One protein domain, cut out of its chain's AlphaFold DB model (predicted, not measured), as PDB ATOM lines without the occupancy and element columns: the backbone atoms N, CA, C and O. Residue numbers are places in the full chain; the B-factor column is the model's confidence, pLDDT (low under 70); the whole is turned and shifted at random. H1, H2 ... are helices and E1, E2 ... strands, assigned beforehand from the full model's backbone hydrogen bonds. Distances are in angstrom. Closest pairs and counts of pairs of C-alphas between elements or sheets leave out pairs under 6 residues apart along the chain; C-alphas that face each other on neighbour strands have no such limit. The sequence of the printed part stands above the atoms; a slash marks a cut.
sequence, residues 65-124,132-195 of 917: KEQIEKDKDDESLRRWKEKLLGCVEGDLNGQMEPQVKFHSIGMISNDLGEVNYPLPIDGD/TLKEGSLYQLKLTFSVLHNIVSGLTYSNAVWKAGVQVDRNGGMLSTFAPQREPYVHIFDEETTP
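What this domain is: This is residues 65 to 124 and 132 to 195 of the 917 residues of the protein "BRCA1-associated RING domain protein 1" of Hibiscus syriacus (UniProt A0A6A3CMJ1). A small head of two helices, H1 and H2, lies at one end of a long, loosely built domain, joined by a long link to a curled, twisted sheet of four strands, E2, E1, E3 and E7. A narrow three-stranded ribbon, E5, E4 and E6, runs alongside that sheet across a gap. The printed part has 124 residues with two named helices and seven named strands, in the order H1 H2 E1 E2 E3 E4 E5 E6 E7; both sheets, of order E2 E1 E3 E7 and E5 E4 E6, are antiparallel, and the class is mixed, helices and strands. The whole is loose, with a radius of gyration of the C-alphas of 18.3 A, and elongated, spanning 57 by 33 by 25 A.

How they stand to each other: H1, residues 65 to 70, and H2, residues 75 to 85, are close but not clearly touching: their closest C-alphas, Ile 68 and Arg 78, are 7.4 A apart. They run opposite ways at a shallow tilt of 13 degrees, and in both every O i to N i+4 pair is within hydrogen-bond range. Neither helix is on a sheet. E1, residues 99 to 109, and E2, residues 113 to 118, form a hairpin, with N 107 and O 115 at 2.9 A. E3, residues 138 to 148, is the other antiparallel neighbour of E1, with N 106 and O 142 at 2.8 A. E7, residues 185 to 188, is an edge strand beside E3, with N 143 and O 187 at 2.8 A. This sheet is twisted, its C-alphas up to 4.4 A off the best plane. E4, residues 156 to 163, and E5, residues 166 to 169, form a second hairpin, with N 163 and O 166 at 2.8 A. E5 runs on into E6, residues 172 to 174, across a break of 2 residues, at 41 degrees, and the pairing is staggered: E4 pairs with E5 over its residues 161 to 163 and with E6 over its residues 156 to 158, with N 157 and O 173 at 3.0 A. Each strand of one sheet is apart from each strand of the other.

Where its parts are: H1 begins at C-alpha 65, (65.478, -0.314, 8.079); H2 is 15.1 A long. E1 measures 30.4 A, E2 16.6 A, E3 33.4 A and E4 24.0 A. E7 ends at C-alpha 188, (44.058, 6.683, -12.107).

The domain as a whole: The C-alphas farthest apart, those of Asp 73 and Ala 164, are 58.1 A apart. Residues 125 to 131 are not printed, and C-alphas 124 and 132 are 19.7 A apart across the cut. The link from H2 to E1 is long. Mean pLDDT of the printed part is 73.0; 38 residues are under 70, among them 86 to 97 and 160 to 169.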
ATOM      1  N   LYS A  65      64.329  -0.917   7.380       78.50
ATOM      2  CA  LYS A  65      65.478  -0.314   8.079       78.50
ATOM      3  C   LYS A  65      66.804  -0.989   7.719       78.50
ATOM      4  O   LYS A  65      67.772  -0.313   7.398       78.50
ATOM      5  N   GLU A  66      66.849  -2.318   7.741       77.31
ATOM      6  CA  GLU A  66      68.056  -3.077   7.392       77.31
ATOM      7  C   GLU A  66      68.319  -3.063   5.871       77.31
ATOM      8  O   GLU A  66      69.470  -3.121   5.451       77.31
ATOM      9  N   GLN A  67      67.287  -2.900   5.032       76.38
ATOM     10  CA  GLN A  67      67.472  -2.598   3.604       76.38
ATOM     11  C   GLN A  67      68.069  -1.204   3.347       76.38
ATOM     12  O   GLN A  67      68.695  -1.009   2.312       76.38
ATOM     13  N   ILE A  68      67.849  -0.218   4.217       79.19
ATOM     14  CA  ILE A  68      68.485   1.105   4.095       79.19
ATOM     15  C   ILE A  68      69.933   1.033   4.606       79.19
ATOM     16  O   ILE A  68      70.837   1.545   3.956       79.19
ATOM     17  N   GLU A  69      70.166   0.332   5.719       79.19
ATOM     18  CA  GLU A  69      71.501   0.144   6.308       79.19
ATOM     19  C   GLU A  69      72.451  -0.674   5.412       79.19
ATOM     20  O   GLU A  69      73.634  -0.353   5.332       79.19
ATOM     21  N   LYS A  70      71.962  -1.715   4.723       76.69
ATOM     22  CA  LYS A  70      72.783  -2.527   3.802       76.69
ATOM     23  C   LYS A  70      73.158  -1.788   2.519       76.69
ATOM     24  O   LYS A  70      74.265  -1.961   2.022       76.69
ATOM     25  N   ASP A  71      72.267  -0.939   2.022       80.75
ATOM     26  CA  ASP A  71      72.452  -0.220   0.761       80.75
ATOM     27  C   ASP A  71      73.128   1.152   0.966       80.75
ATOM     28  O   ASP A  71      73.323   1.887   0.004       80.75
ATOM     29  N   LYS A  72      73.509   1.523   2.199       76.88
ATOM     30  CA  LYS A  72      74.079   2.847   2.528       76.88
ATOM     31  C   LYS A  72      75.335   3.204   1.718       76.88
ATOM     32  O   LYS A  72      75.562   4.378   1.415       76.88
ATOM     33  N   ASP A  73      76.122   2.189   1.368       77.19
ATOM     34  CA  ASP A  73      77.383   2.306   0.636       77.19
ATOM     35  C   ASP A  73      77.175   2.300  -0.897       77.19
ATOM     36  O   ASP A  73      78.140   2.425  -1.650       77.19
ATOM     37  N   ASP A  74      75.925   2.182  -1.369       80.94
ATOM     38  CA  ASP A  74      75.520   2.304  -2.774       80.94
ATOM     39  C   ASP A  74      74.755   3.623  -2.985       80.94
ATOM     40  O   ASP A  74      73.634   3.822  -2.509       80.94
ATOM     41  N   GLU A  75      75.369   4.569  -3.701       75.06
ATOM     42  CA  GLU A  75      74.766   5.884  -3.938       75.06
ATOM     43  C   GLU A  75      73.527   5.832  -4.850       75.06
ATOM     44  O   GLU A  75      72.614   6.648  -4.688       75.06
ATOM     45  N   SER A  76      73.453   4.869  -5.770       72.75
ATOM     46  CA  SER A  76      72.323   4.716  -6.690       72.75
ATOM     47  C   SER A  76      71.097   4.171  -5.960       72.75
ATOM     48  O   SER A  76      70.009   4.744  -6.065       72.75
ATOM     49  N   LEU A  77      71.275   3.114  -5.162       71.31
ATOM     50  CA  LEU A  77      70.208   2.513  -4.358       71.31
ATOM     51  C   LEU A  77      69.756   3.443  -3.227       71.31
ATOM     52  O   LEU A  77      68.550   3.529  -2.978       71.31
ATOM     53  N   ARG A  78      70.669   4.208  -2.608       78.44
ATOM     54  CA  ARG A  78      70.291   5.291  -1.688       78.44
ATOM     55  C   ARG A  78      69.446   6.360  -2.369       78.44
ATOM     56  O   ARG A  78      68.322   6.566  -1.932       78.44
ATOM     57  N   ARG A  79      69.915   6.991  -3.455       78.06
ATOM     58  CA  ARG A  79      69.149   8.049  -4.150       78.06
ATOM     59  C   ARG A  79      67.788   7.550  -4.649       78.06
ATOM     60  O   ARG A  79      66.811   8.295  -4.617       78.06
ATOM     61  N   TRP A  80      67.700   6.289  -5.076       77.31
ATOM     62  CA  TRP A  80      66.438   5.650  -5.459       77.31
ATOM     63  C   TRP A  80      65.491   5.447  -4.255       77.31
ATOM     64  O   TRP A  80      64.317   5.812  -4.344       77.31
ATOM     65  N   LYS A  81      65.992   4.969  -3.103       77.75
ATOM     66  CA  LYS A  81      65.217   4.855  -1.847       77.75
ATOM     67  C   LYS A  81      64.790   6.215  -1.297       77.75
ATOM     68  O   LYS A  81      63.621   6.386  -0.971       77.75
ATOM     69  N   GLU A  82      65.700   7.183  -1.248       75.12
ATOM     70  CA  GLU A  82      65.453   8.573  -0.843       75.12
ATOM     71  C   GLU A  82      64.341   9.205  -1.704       75.12
ATOM     72  O   GLU A  82      63.428   9.834  -1.172       75.12
ATOM     73  N   LYS A  83      64.345   8.964  -3.026       78.38
ATOM     74  CA  LYS A  83      63.312   9.455  -3.957       78.38
ATOM     75  C   LYS A  83      61.933   8.803  -3.766       78.38
ATOM     76  O   LYS A  83      60.933   9.451  -4.062       78.38
ATOM     77  N   LEU A  84      61.859   7.550  -3.306       74.81
ATOM     78  CA  LEU A  84      60.589   6.841  -3.081       74.81
ATOM     79  C   LEU A  84      60.019   7.004  -1.669       74.81
ATOM     80  O   LEU A  84      58.803   7.000  -1.506       74.81
ATOM     81  N   LEU A  85      60.879   7.117  -0.655       74.88
ATOM     82  CA  LEU A  85      60.479   7.281   0.745       74.88
ATOM     83  C   LEU A  85      60.294   8.756   1.125       74.88
ATOM     84  O   LEU A  85      59.521   9.059   2.031       74.88
ATOM     85  N   GLY A  86      60.994   9.677   0.456       67.56
ATOM     86  CA  GLY A  86      61.027  11.091   0.826       67.56
ATOM     87  C   GLY A  86      61.550  11.313   2.250       67.56
ATOM     88  O   GLY A  86      62.265  10.483   2.814       67.56
ATOM     89  N   CYS A  87      61.161  12.429   2.871       49.38
ATOM     90  CA  CYS A  87      61.506  12.744   4.263       49.38
ATOM     91  C   CYS A  87      60.624  11.988   5.281       49.38
ATOM     92  O   CYS A  87      60.006  12.600   6.155       49.38
ATOM     93  N   VAL A  88      60.539  10.658   5.179       50.38
ATOM     94  CA  VAL A  88      59.866   9.813   6.180       50.38
ATOM     95  C   VAL A  88      60.829   9.497   7.327       50.38
ATOM     96  O   VAL A  88      61.377   8.406   7.453       50.38
ATOM     97  N   GLU A  89      60.975  10.469   8.226       50.28
ATOM     98  CA  GLU A  89      61.242  10.160   9.630       50.28
ATOM     99  C   GLU A  89      59.928   9.652  10.254       50.28
ATOM    100  O   GLU A  89      58.906  10.349  10.281       50.28
ATOM    101  N   GLY A  90      59.918   8.391  10.682       50.56
ATOM    102  CA  GLY A  90      58.751   7.700  11.231       50.56
ATOM    103  C   GLY A  90      59.067   6.236  11.531       50.56
ATOM    104  O   GLY A  90      59.972   5.663  10.925       50.56
ATOM    105  N   ASP A  91      58.358   5.640  12.490       51.44
ATOM    106  CA  ASP A  91      58.751   4.368  13.102       51.44
ATOM    107  C   ASP A  91      58.778   3.177  12.129       51.44
ATOM    108  O   ASP A  91      57.770   2.521  11.852       51.44
ATOM    109  N   LEU A  92      59.985   2.838  11.668       57.41
ATOM    110  CA  LEU A  92      60.280   1.582  10.983       57.41
ATOM    111  C   LEU A  92      60.213   0.429  11.997       57.41
ATOM    112  O   LEU A  92      61.235  -0.008  12.528       57.41
ATOM    113  N   ASN A  93      58.992  -0.052  12.256       56.91
ATOM    114  CA  ASN A  93      58.586  -1.010  13.299       56.91
ATOM    115  C   ASN A  93      59.172  -2.444  13.164       56.91
ATOM    116  O   ASN A  93      58.541  -3.422  13.556       56.91
ATOM    117  N   GLY A  94      60.335  -2.615  12.527       58.28
ATOM    118  CA  GLY A  94      61.026  -3.896  12.305       58.28
ATOM    119  C   GLY A  94      60.306  -4.902  11.394       58.28
ATOM    120  O   GLY A  94      60.922  -5.865  10.943       58.28
ATOM    121  N   GLN A  95      59.024  -4.684  11.103       65.50
ATOM    122  CA  GLN A  95      58.152  -5.611  10.394       65.50
ATOM    123  C   GLN A  95      58.636  -5.863   8.957       65.50
ATOM    124  O   GLN A  95      58.909  -4.941   8.190       65.50
ATOM    125  N   MET A  96      58.785  -7.145   8.618       64.94
ATOM    126  CA  MET A  96      59.473  -7.595   7.402       64.94
ATOM    127  C   MET A  96      58.518  -7.750   6.210       64.94
ATOM    128  O   MET A  96      58.933  -7.549   5.070       64.94
ATOM    129  N   GLU A  97      57.252  -8.087   6.464       68.19
ATOM    130  CA  GLU A  97      56.225  -8.260   5.431       68.19
ATOM    131  C   GLU A  97      55.581  -6.910   5.044       68.19
ATOM    132  O   GLU A  97      55.001  -6.253   5.916       68.19
ATOM    133  N   PRO A  98      55.643  -6.492   3.762       75.12
ATOM    134  CA  PRO A  98      54.891  -5.342   3.265       75.12
ATOM    135  C   PRO A  98      53.378  -5.593   3.307       75.12
ATOM    136  O   PRO A  98      52.905  -6.693   3.020       75.12
ATOM    137  N   GLN A  99      52.605  -4.547   3.601       75.56
ATOM    138  CA  GLN A  99      51.142  -4.605   3.641       75.56
ATOM    139  C   GLN A  99      50.531  -3.496   2.781       75.56
ATOM    140  O   GLN A  99      50.913  -2.334   2.895       75.56
ATOM    141  N   VAL A 100      49.533  -3.845   1.965       78.62
ATOM    142  CA  VAL A 100      48.728  -2.884   1.196       78.62
ATOM    143  C   VAL A 100      47.323  -2.815   1.789       78.62
ATOM    144  O   VAL A 100      46.660  -3.843   1.938       78.62
ATOM    145  N   LYS A 101      46.857  -1.605   2.111       78.56
ATOM    146  CA  LYS A 101      45.484  -1.328   2.546       78.56
ATOM    147  C   LYS A 101      44.777  -0.483   1.490       78.56
ATOM    148  O   LYS A 101      45.096   0.692   1.331       78.56
ATOM    149  N   PHE A 102      43.801  -1.070   0.808       80.75
ATOM    150  CA  PHE A 102      42.903  -0.352  -0.098       80.75
ATOM    151  C   PHE A 102      41.845   0.404   0.713       80.75
ATOM    152  O   PHE A 102      41.305  -0.149   1.670       80.75
ATOM    153  N   HIS A 103      41.571   1.655   0.338       79.12
ATOM    154  CA  HIS A 103      40.610   2.535   1.016       79.12
ATOM    155  C   HIS A 103      39.395   2.854   0.148       79.12
ATOM    156  O   HIS A 103      38.302   3.000   0.683       79.12
ATOM    157  N   SER A 104      39.563   2.954  -1.175       80.38
ATOM    158  CA  SER A 104      38.450   3.093  -2.118       80.38
ATOM    159  C   SER A 104      38.799   2.606  -3.523       80.38
ATOM    160  O   SER A 104      39.959   2.636  -3.940       80.38
ATOM    161  N   ILE A 105      37.766   2.197  -4.257       82.38
ATOM    162  CA  ILE A 105      37.760   2.083  -5.716       82.38
ATOM    163  C   ILE A 105      36.789   3.131  -6.261       82.38
ATOM    164  O   ILE A 105      35.710   3.329  -5.709       82.38
ATOM    165  N   GLY A 106      37.165   3.813  -7.331       80.62
ATOM    166  CA  GLY A 106      36.351   4.832  -7.974       80.62
ATOM    167  C   GLY A 106      36.356   4.718  -9.489       80.62
ATOM    168  O   GLY A 106      37.083   3.917 -10.078       80.62
ATOM    169  N   MET A 107      35.526   5.545 -10.103       83.94
ATOM    170  CA  MET A 107      35.363   5.656 -11.542       83.94
ATOM    171  C   MET A 107      35.056   7.112 -11.884       83.94
ATOM    172  O   MET A 107      34.233   7.749 -11.227       83.94
ATOM    173  N   ILE A 108      35.720   7.624 -12.911       84.50
ATOM    174  CA  ILE A 108      35.507   8.947 -13.493       84.50
ATOM    175  C   ILE A 108      34.876   8.716 -14.866       84.50
ATOM    176  O   ILE A 108      35.427   7.966 -15.667       84.50
ATOM    177  N   SER A 109      33.727   9.322 -15.154       82.50
ATOM    178  CA  SER A 109      33.103   9.253 -16.482       82.50
ATOM    179  C   SER A 109      32.318  10.522 -16.792       82.50
ATOM    180  O   SER A 109      31.686  11.102 -15.910       82.50
ATOM    181  N   ASN A 110      32.290  10.916 -18.065       74.75
ATOM    182  CA  ASN A 110      31.518  12.069 -18.541       74.75
ATOM    183  C   ASN A 110      30.001  11.936 -18.276       74.75
ATOM    184  O   ASN A 110      29.307  12.946 -18.188       74.75
ATOM    185  N   ASP A 111      29.487  10.709 -18.116       67.19
ATOM    186  CA  ASP A 111      28.075  10.433 -17.819       67.19
ATOM    187  C   ASP A 111      27.698  10.539 -16.326       67.19
ATOM    188  O   ASP A 111      26.515  10.687 -16.019       67.19
ATOM    189  N   LEU A 112      28.665  10.420 -15.403       65.12
ATOM    190  CA  LEU A 112      28.413  10.255 -13.957       65.12
ATOM    191  C   LEU A 112      29.287  11.130 -13.036       65.12
ATOM    192  O   LEU A 112      29.033  11.185 -11.833       65.12
ATOM    193  N   GLY A 113      30.302  11.816 -13.566       75.44
ATOM    194  CA  GLY A 113      31.324  12.499 -12.770       75.44
ATOM    195  C   GLY A 113      32.320  11.521 -12.139       75.44
ATOM    196  O   GLY A 113      32.553  10.435 -12.670       75.44
ATOM    197  N   GLU A 114      32.922  11.909 -11.010       83.62
ATOM    198  CA  GLU A 114      33.743  11.012 -10.187       83.62
ATOM    199  C   GLU A 114      32.895  10.370  -9.077       83.62
ATOM    200  O   GLU A 114      32.367  11.060  -8.203       83.62
ATOM    201  N   VAL A 115      32.822   9.038  -9.074       80.06
ATOM    202  CA  VAL A 115      32.147   8.226  -8.051       80.06
ATOM    203  C   VAL A 115      33.188   7.360  -7.342       80.06
ATOM    204  O   VAL A 115      33.993   6.713  -8.003       80.06
ATOM    205  N   ASN A 116      33.174   7.307  -6.005       79.31
ATOM    206  CA  ASN A 116      34.077   6.464  -5.209       79.31
ATOM    207  C   ASN A 116      33.297   5.602  -4.207       79.31
ATOM    208  O   ASN A 116      32.481   6.122  -3.448       79.31
ATOM    209  N   TYR A 117      33.633   4.315  -4.138       76.62
ATOM    210  CA  TYR A 117      33.142   3.359  -3.148       76.62
ATOM    211  C   TYR A 117      34.264   2.999  -2.164       76.62
ATOM    212  O   TYR A 117      35.361   2.634  -2.602       76.62
ATOM    213  N   PRO A 118      34.036   3.093  -0.840       72.25
ATOM    214  CA  PRO A 118      35.034   2.723   0.154       72.25
ATOM    215  C   PRO A 118      35.288   1.208   0.173       72.25
ATOM    216  O   PRO A 118      34.423   0.405  -0.176       72.25
ATOM    217  N   LEU A 119      36.488   0.823   0.607       72.31
ATOM    218  CA  LEU A 119      36.916  -0.563   0.786       72.31
ATOM    219  C   LEU A 119      37.326  -0.815   2.255       72.31
ATOM    220  O   LEU A 119      38.008   0.029   2.842       72.31
ATOM    221  N   PRO A 120      36.974  -1.973   2.850       55.62
ATOM    222  CA  PRO A 120      36.149  -3.042   2.280       55.62
ATOM    223  C   PRO A 120      34.679  -2.624   2.106       55.62
ATOM    224  O   PRO A 120      34.156  -1.830   2.881       55.62
ATOM    225  N   ILE A 121      34.023  -3.191   1.092       56.44
ATOM    226  CA  ILE A 121      32.564  -3.126   0.935       56.44
ATOM    227  C   ILE A 121      31.940  -4.001   2.027       56.44
ATOM    228  O   ILE A 121      32.462  -5.082   2.313       56.44
ATOM    229  N   ASP A 122      30.869  -3.520   2.659       45.09
ATOM    230  CA  ASP A 122      30.331  -4.155   3.864       45.09
ATOM    231  C   ASP A 122      29.690  -5.528   3.575       45.09
ATOM    232  O   ASP A 122      29.129  -5.786   2.506       45.09
ATOM    233  N   GLY A 123      29.876  -6.461   4.505       46.44
ATOM    234  CA  GLY A 123      30.063  -7.873   4.165       46.44
ATOM    235  C   GLY A 123      28.814  -8.756   4.119       46.44
ATOM    236  O   GLY A 123      28.704  -9.641   4.963       46.44
ATOM    237  N   ASP A 124      27.938  -8.599   3.114       41.66
ATOM    238  CA  ASP A 124      26.913  -9.623   2.775       41.66
ATOM    239  C   ASP A 124      26.496  -9.651   1.278       41.66
ATOM    240  O   ASP A 124      25.394 -10.071   0.928       41.66
ATOM    241  N   THR A 132      27.615   1.086 -12.707       65.06
ATOM    242  CA  THR A 132      26.767   0.869 -13.885       65.06
ATOM    243  C   THR A 132      27.004   2.001 -14.874       65.06
ATOM    244  O   THR A 132      26.662   3.149 -14.592       65.06
ATOM    245  N   LEU A 133      27.569   1.685 -16.039       68.25
ATOM    246  CA  LEU A 133      27.731   2.627 -17.151       68.25
ATOM    247  C   LEU A 133      26.767   2.322 -18.301       68.25
ATOM    248  O   LEU A 133      26.251   1.208 -18.420       68.25
ATOM    249  N   LYS A 134      26.561   3.320 -19.168       70.88
ATOM    250  CA  LYS A 134      25.904   3.128 -20.465       70.88
ATOM    251  C   LYS A 134      26.872   2.454 -21.439       70.88
ATOM    252  O   LYS A 134      28.080   2.379 -21.216       70.88
ATOM    253  N   GLU A 135      26.321   1.981 -22.543       71.50
ATOM    254  CA  GLU A 135      27.048   1.383 -23.656       71.50
ATOM    255  C   GLU A 135      27.702   2.461 -24.544       71.50
ATOM    256  O   GLU A 135      27.012   3.352 -25.040       71.50
ATOM    257  N   GLY A 136      29.024   2.384 -24.745       70.75
ATOM    258  CA  GLY A 136      29.822   3.385 -25.465       70.75
ATOM    259  C   GLY A 136      30.311   4.577 -24.623       70.75
ATOM    260  O   GLY A 136      30.863   5.519 -25.190       70.75
ATOM    261  N   SER A 137      30.127   4.566 -23.299       76.94
ATOM    262  CA  SER A 137      30.644   5.602 -22.390       76.94
ATOM    263  C   SER A 137      32.162   5.496 -22.218       76.94
ATOM    264  O   SER A 137      32.685   4.408 -21.978       76.94
ATOM    265  N   LEU A 138      32.860   6.634 -22.252       80.62
ATOM    266  CA  LEU A 138      34.255   6.741 -21.809       80.62
ATOM    267  C   LEU A 138      34.330   6.775 -20.277       80.62
ATOM    268  O   LEU A 138      33.512   7.442 -19.627       80.62
ATOM    269  N   TYR A 139      35.305   6.073 -19.702       83.44
ATOM    270  CA  TYR A 139      35.575   6.075 -18.268       83.44
ATOM    271  C   TYR A 139      37.055   5.846 -17.944       83.44
ATOM    272  O   TYR A 139      37.780   5.176 -18.669       83.44
ATOM    273  N   GLN A 140      37.482   6.348 -16.790       85.56
ATOM    274  CA  GLN A 140      38.743   5.991 -16.141       85.56
ATOM    275  C   GLN A 140      38.429   5.351 -14.791       85.56
ATOM    276  O   GLN A 140      37.541   5.811 -14.070       85.56
ATOM    277  N   LEU A 141      39.163   4.307 -14.412       83.19
ATOM    278  CA  LEU A 141      39.104   3.783 -13.045       83.19
ATOM    279  C   LEU A 141      40.035   4.579 -12.121       83.19
ATOM    280  O   LEU A 141      41.023   5.172 -12.554       83.19
ATOM    281  N   LYS A 142      39.735   4.554 -10.823       85.00
ATOM    282  CA  LYS A 142      40.506   5.192  -9.751       85.00
ATOM    283  C   LYS A 142      40.693   4.203  -8.600       85.00
ATOM    284  O   LYS A 142      39.764   3.481  -8.245       85.00
ATOM    285  N   LEU A 143      41.877   4.148  -7.998       85.94
ATOM    286  CA  LEU A 143      42.183   3.253  -6.879       85.94
ATOM    287  C   LEU A 143      42.989   3.992  -5.811       85.94
ATOM    288  O   LEU A 143      44.070   4.507  -6.097       85.94
ATOM    289  N   THR A 144      42.478   4.001  -4.579       84.31
ATOM    290  CA  THR A 144      43.110   4.681  -3.439       84.31
ATOM    291  C   THR A 144      43.592   3.664  -2.411       84.31
ATOM    292  O   THR A 144      42.797   2.865  -1.907       84.31
ATOM    293  N   PHE A 145      44.881   3.684  -2.063       87.06
ATOM    294  CA  PHE A 145      45.490   2.711  -1.147       87.06
ATOM    295  C   PHE A 145      46.709   3.260  -0.397       87.06
ATOM    296  O   PHE A 145      47.404   4.141  -0.882       87.06
ATOM    297  N   SER A 146      47.012   2.712   0.779       84.06
ATOM    298  CA  SER A 146      48.273   2.960   1.493       84.06
ATOM    299  C   SER A 146      49.143   1.709   1.514       84.06
ATOM    300  O   SER A 146      48.640   0.591   1.648       84.06
ATOM    301  N   VAL A 147      50.455   1.918   1.443       83.94
ATOM    302  CA  VAL A 147      51.483   0.900   1.678       83.94
ATOM    303  C   VAL A 147      52.059   1.081   3.080       83.94
ATOM    304  O   VAL A 147      52.243   2.207   3.535       83.94
ATOM    305  N   LEU A 148      52.323  -0.028   3.771       79.38
ATOM    306  CA  LEU A 148      52.816  -0.074   5.145       79.38
ATOM    307  C   LEU A 148      53.981  -1.068   5.285       79.38
ATOM    308  O   LEU A 148      54.067  -2.060   4.557       79.38
ATOM    309  N   HIS A 149      54.822  -0.818   6.294       78.44
ATOM    310  CA  HIS A 149      55.947  -1.639   6.783       78.44
ATOM    311  C   HIS A 149      57.157  -1.792   5.854       78.44
ATOM    312  O   HIS A 149      58.288  -1.629   6.310       78.44
ATOM    313  N   ASN A 150      56.955  -2.098   4.572       78.69
ATOM    314  CA  ASN A 150      58.040  -2.370   3.626       78.69
ATOM    315  C   ASN A 150      57.664  -1.948   2.193       78.69
ATOM    316  O   ASN A 150      56.497  -1.672   1.913       78.69
ATOM    317  N   ILE A 151      58.645  -1.867   1.290       80.00
ATOM    318  CA  ILE A 151      58.410  -1.504  -0.117       80.00
ATOM    319  C   ILE A 151      57.622  -2.623  -0.815       80.00
ATOM    320  O   ILE A 151      57.940  -3.801  -0.669       80.00
ATOM    321  N   VAL A 152      56.592  -2.233  -1.566       78.06
ATOM    322  CA  VAL A 152      55.715  -3.096  -2.364       78.06
ATOM    323  C   VAL A 152      56.133  -2.971  -3.822       78.06
ATOM    324  O   VAL A 152      55.809  -1.983  -4.477       78.06
ATOM    325  N   SER A 153      56.827  -3.972  -4.345       72.25
ATOM    326  CA  SER A 153      57.193  -4.045  -5.763       72.25
ATOM    327  C   SER A 153      56.274  -5.017  -6.511       72.25
ATOM    328  O   SER A 153      55.860  -6.037  -5.959       72.25
ATOM    329  N   GLY A 154      55.934  -4.694  -7.764       64.81
ATOM    330  CA  GLY A 154      55.165  -5.583  -8.647       64.81
ATOM    331  C   GLY A 154      53.665  -5.710  -8.338       64.81
ATOM    332  O   GLY A 154      53.064  -6.742  -8.642       64.81
ATOM    333  N   LEU A 155      53.036  -4.691  -7.737       71.94
ATOM    334  CA  LEU A 155      51.603  -4.736  -7.409       71.94
ATOM    335  C   LEU A 155      50.756  -4.873  -8.689       71.94
ATOM    336  O   LEU A 155      50.894  -4.069  -9.607       71.94
ATOM    337  N   THR A 156      49.873  -5.872  -8.754       64.25
ATOM    338  CA  THR A 156      49.084  -6.211  -9.957       64.25
ATOM    339  C   THR A 156      47.579  -6.130  -9.720       64.25
ATOM    340  O   THR A 156      47.092  -6.447  -8.635       64.25
ATOM    341  N   TYR A 157      46.829  -5.744 -10.754       74.00
ATOM    342  CA  TYR A 157      45.366  -5.647 -10.740       74.00
ATOM    343  C   TYR A 157      44.738  -6.499 -11.852       74.00
ATOM    344  O   TYR A 157      45.384  -6.824 -12.848       74.00
ATOM    345  N   SER A 158      43.455  -6.840 -11.714       63.06
ATOM    346  CA  SER A 158      42.635  -7.308 -12.837       63.06
ATOM    347  C   SER A 158      41.233  -6.719 -12.735       63.06
ATOM    348  O   SER A 158      40.573  -6.884 -11.708       63.06
ATOM    349  N   ASN A 159      40.803  -6.046 -13.803       70.31
ATOM    350  CA  ASN A 159      39.440  -5.571 -14.022       70.31
ATOM    351  C   ASN A 159      38.653  -6.640 -14.805       70.31
ATOM    352  O   ASN A 159      39.209  -7.339 -15.652       70.31
ATOM    353  N   ALA A 160      37.363  -6.787 -14.528       63.88
ATOM    354  CA  ALA A 160      36.464  -7.686 -15.240       63.88
ATOM    355  C   ALA A 160      35.150  -6.959 -15.528       63.88
ATOM    356  O   ALA A 160      34.470  -6.535 -14.591       63.88
ATOM    357  N   VAL A 161      34.799  -6.841 -16.810       68.19
ATOM    358  CA  VAL A 161      33.616  -6.109 -17.277       68.19
ATOM    359  C   VAL A 161      32.550  -7.100 -17.732       68.19
ATOM    360  O   VAL A 161      32.814  -7.997 -18.535       68.19
ATOM    361  N   TRP A 162      31.331  -6.935 -17.225       60.56
ATOM    362  CA  TRP A 162      30.200  -7.829 -17.458       60.56
ATOM    363  C   TRP A 162      29.033  -7.068 -18.086       60.56
ATOM    364  O   TRP A 162      28.705  -5.970 -17.649       60.56
ATOM    365  N   LYS A 163      28.366  -7.670 -19.075       63.41
ATOM    366  CA  LYS A 163      27.135  -7.161 -19.696       63.41
ATOM    367  C   LYS A 163      26.067  -8.246 -19.603       63.41
ATOM    368  O   LYS A 163      26.304  -9.376 -20.026       63.41
ATOM    369  N   ALA A 164      24.914  -7.933 -19.008       59.41
ATOM    370  CA  ALA A 164      23.801  -8.879 -18.815       59.41
ATOM    371  C   ALA A 164      24.206 -10.253 -18.208       59.41
ATOM    372  O   ALA A 164      23.678 -11.298 -18.584       59.41
ATOM    373  N   GLY A 165      25.172 -10.264 -17.279       53.78
ATOM    374  CA  GLY A 165      25.671 -11.481 -16.617       53.78
ATOM    375  C   GLY A 165      26.703 -12.302 -17.409       53.78
ATOM    376  O   GLY A 165      27.187 -13.312 -16.900       53.78
ATOM    377  N   VAL A 166      27.085 -11.872 -18.615       52.31
ATOM    378  CA  VAL A 166      28.197 -12.442 -19.391       52.31
ATOM    379  C   VAL A 166      29.427 -11.554 -19.220       52.31
ATOM    380  O   VAL A 166      29.324 -10.337 -19.360       52.31
ATOM    381  N   GLN A 167      30.596 -12.136 -18.939       64.00
ATOM    382  CA  GLN A 167      31.849 -11.380 -18.974       64.00
ATOM    383  C   GLN A 167      32.171 -11.020 -20.431       64.00
ATOM    384  O   GLN A 167      32.343 -11.914 -21.258       64.00
ATOM    385  N   VAL A 168      32.228  -9.722 -20.732       69.69
ATOM    386  CA  VAL A 168      32.482  -9.192 -22.081       69.69
ATOM    387  C   VAL A 168      33.911  -8.701 -22.270       69.69
ATOM    388  O   VAL A 168      34.395  -8.728 -23.396       69.69
ATOM    389  N   ASP A 169      34.594  -8.303 -21.194       64.38
ATOM    390  CA  ASP A 169      36.001  -7.903 -21.248       64.38
ATOM    391  C   ASP A 169      36.760  -8.227 -19.944       64.38
ATOM    392  O   ASP A 169      36.172  -8.495 -18.882       64.38
ATOM    393  N   ARG A 170      38.093  -8.250 -20.031       70.50
ATOM    394  CA  ARG A 170      38.996  -8.461 -18.904       70.50
ATOM    395  C   ARG A 170      40.374  -7.823 -19.112       70.50
ATOM    396  O   ARG A 170      41.275  -8.460 -19.657       70.50
ATOM    397  N   ASN A 171      40.576  -6.649 -18.526       63.97
ATOM    398  CA  ASN A 171      41.894  -6.024 -18.426       63.97
ATOM    399  C   ASN A 171      42.653  -6.444 -17.138       63.97
ATOM    400  O   ASN A 171      42.104  -7.032 -16.193       63.97
ATOM    401  N   GLY A 172      43.949  -6.155 -17.077       69.62
ATOM    402  CA  GLY A 172      44.789  -6.366 -15.904       69.62
ATOM    403  C   GLY A 172      46.272  -6.208 -16.215       69.62
ATOM    404  O   GLY A 172      46.750  -6.659 -17.252       69.62
ATOM    405  N   GLY A 173      47.009  -5.602 -15.290       66.69
ATOM    406  CA  GLY A 173      48.420  -5.282 -15.472       66.69
ATOM    407  C   GLY A 173      49.161  -5.088 -14.154       66.69
ATOM    408  O   GLY A 173      48.620  -5.303 -13.066       66.69
ATOM    409  N   MET A 174      50.421  -4.682 -14.268       73.19
ATOM    410  CA  MET A 174      51.260  -4.259 -13.148       73.19
ATOM    411  C   MET A 174      51.151  -2.740 -12.989       73.19
ATOM    412  O   MET A 174      51.178  -2.022 -13.980       73.19
ATOM    413  N   LEU A 175      51.011  -2.269 -11.749       71.81
ATOM    414  CA  LEU A 175      50.857  -0.855 -11.417       71.81
ATOM    415  C   LEU A 175      52.224  -0.154 -11.363       71.81
ATOM    416  O   LEU A 175      52.551   0.632 -12.241       71.81
ATOM    417  N   SER A 176      53.014  -0.428 -10.318       74.44
ATOM    418  CA  SER A 176      54.381   0.077 -10.118       74.44
ATOM    419  C   SER A 176      55.005  -0.557  -8.858       74.44
ATOM    420  O   SER A 176      54.420  -1.461  -8.247       74.44
ATOM    421  N   THR A 177      56.167  -0.046  -8.445       79.06
ATOM    422  CA  THR A 177      56.687  -0.145  -7.075       79.06
ATOM    423  C   THR A 177      56.203   1.045  -6.239       79.06
ATOM    424  O   THR A 177      56.238   2.188  -6.689       79.06
ATOM    425  N   PHE A 178      55.783   0.777  -5.003       82.81
ATOM    426  CA  PHE A 178      55.221   1.737  -4.050       82.81
ATOM    427  C   PHE A 178      55.890   1.571  -2.678       82.81
ATOM    428  O   PHE A 178      56.149   0.450  -2.244       82.81
ATOM    429  N   ALA A 179      56.158   2.666  -1.968       83.06
ATOM    430  CA  ALA A 179      56.862   2.648  -0.684       83.06
ATOM    431  C   ALA A 179      55.929   3.012   0.490       83.06
ATOM    432  O   ALA A 179      54.863   3.587   0.270       83.06
ATOM    433  N   PRO A 180      56.282   2.698   1.751       82.12
ATOM    434  CA  PRO A 180      55.510   3.168   2.897       82.12
ATOM    435  C   PRO A 180      55.548   4.698   3.001       82.12
ATOM    436  O   PRO A 180      56.611   5.285   3.190       82.12
ATOM    437  N   GLN A 181      54.382   5.338   2.914       79.50
ATOM    438  CA  GLN A 181      54.224   6.792   3.023       79.50
ATOM    439  C   GLN A 181      52.968   7.158   3.826       79.50
ATOM    440  O   GLN A 181      52.056   6.346   3.988       79.50
ATOM    441  N   ARG A 182      52.929   8.389   4.359       73.56
ATOM    442  CA  ARG A 182      51.857   8.850   5.265       73.56
ATOM    443  C   ARG A 182      50.517   9.083   4.555       73.56
ATOM    444  O   ARG A 182      49.470   8.855   5.153       73.56
ATOM    445  N   GLU A 183      50.548   9.527   3.302       81.31
ATOM    446  CA  GLU A 183      49.353   9.825   2.503       81.31
ATOM    447  C   GLU A 183      48.992   8.638   1.589       81.31
ATOM    448  O   GLU A 183      49.894   7.957   1.095       81.31
ATOM    449  N   PRO A 184      47.704   8.339   1.337       86.50
ATOM    450  CA  PRO A 184      47.325   7.299   0.383       86.50
ATOM    451  C   PRO A 184      47.801   7.606  -1.042       86.50
ATOM    452  O   PRO A 184      47.634   8.718  -1.537       86.50
ATOM    453  N   TYR A 185      48.316   6.592  -1.733       85.25
ATOM    454  CA  TYR A 185      48.451   6.620  -3.184       85.25
ATOM    455  C   TYR A 185      47.067   6.678  -3.828       85.25
ATOM    456  O   TYR A 185      46.169   5.918  -3.458       85.25
ATOM    457  N   VAL A 186      46.929   7.543  -4.830       88.94
ATOM    458  CA  VAL A 186      45.792   7.587  -5.751       88.94
ATOM    459  C   VAL A 186      46.330   7.244  -7.134       88.94
ATOM    460  O   VAL A 186      47.144   7.983  -7.681       88.94
ATOM    461  N   HIS A 187      45.892   6.119  -7.687       83.38
ATOM    462  CA  HIS A 187      46.190   5.727  -9.061       83.38
ATOM    463  C   HIS A 187      44.937   5.920  -9.918       83.38
ATOM    464  O   HIS A 187      43.849   5.504  -9.517       83.38
ATOM    465  N   ILE A 188      45.091   6.558 -11.076       84.81
ATOM    466  CA  ILE A 188      44.058   6.683 -12.107       84.81
ATOM    467  C   ILE A 188      44.558   5.879 -13.304       84.81
ATOM    468  O   ILE A 188      45.724   6.005 -13.675       84.81
ATOM    469  N   PHE A 189      43.697   5.020 -13.841       84.62
ATOM    470  CA  PHE A 189      44.002   4.171 -14.990       84.62
ATOM    471  C   PHE A 189      43.742   4.920 -16.307       84.62
ATOM    472  O   PHE A 189      43.064   5.950 -16.313       84.62
ATOM    473  N   ASP A 190      44.255   4.386 -17.417       81.56
ATOM    474  CA  ASP A 190      43.979   4.903 -18.763       81.56
ATOM    475  C   ASP A 190      42.468   4.943 -19.076       81.56
ATOM    476  O   ASP A 190      41.656   4.268 -18.436       81.56
ATOM    477  N   GLU A 191      42.076   5.759 -20.060       82.94
ATOM    478  CA  GLU A 191      40.671   5.883 -20.466       82.94
ATOM    479  C   GLU A 191      40.217   4.660 -21.283       82.94
ATOM    480  O   GLU A 191      40.711   4.394 -22.380       82.94
ATOM    481  N   GLU A 192      39.252   3.919 -20.738       79.38
ATOM    482  CA  GLU A 192      38.586   2.782 -21.368       79.38
ATOM    483  C   GLU A 192      37.222   3.233 -21.941       79.38
ATOM    484  O   GLU A 192      36.571   4.149 -21.435       79.38
ATOM    485  N   THR A 193      36.753   2.590 -23.017       78.12
ATOM    486  CA  THR A 193      35.386   2.779 -23.545       78.12
ATOM    487  C   THR A 193      34.553   1.548 -23.218       78.12
ATOM    488  O   THR A 193      35.002   0.431 -23.480       78.12
ATOM    489  N   THR A 194      33.333   1.703 -22.697       73.12
ATOM    490  CA  THR A 194      32.488   0.531 -22.427       73.12
ATOM    491  C   THR A 194      32.122  -0.207 -23.726       73.12
ATOM    492  O   THR A 194      31.782   0.439 -24.724       73.12
ATOM    493  N   PRO A 195      32.159  -1.558 -23.746       64.88
ATOM    494  CA  PRO A 195      31.934  -2.328 -24.968       64.88
ATOM    495  C   PRO A 195      30.578  -2.030 -25.615       64.88
ATOM    496  O   PRO A 195      29.538  -2.208 -24.976       64.88
TER     497      PRO A 195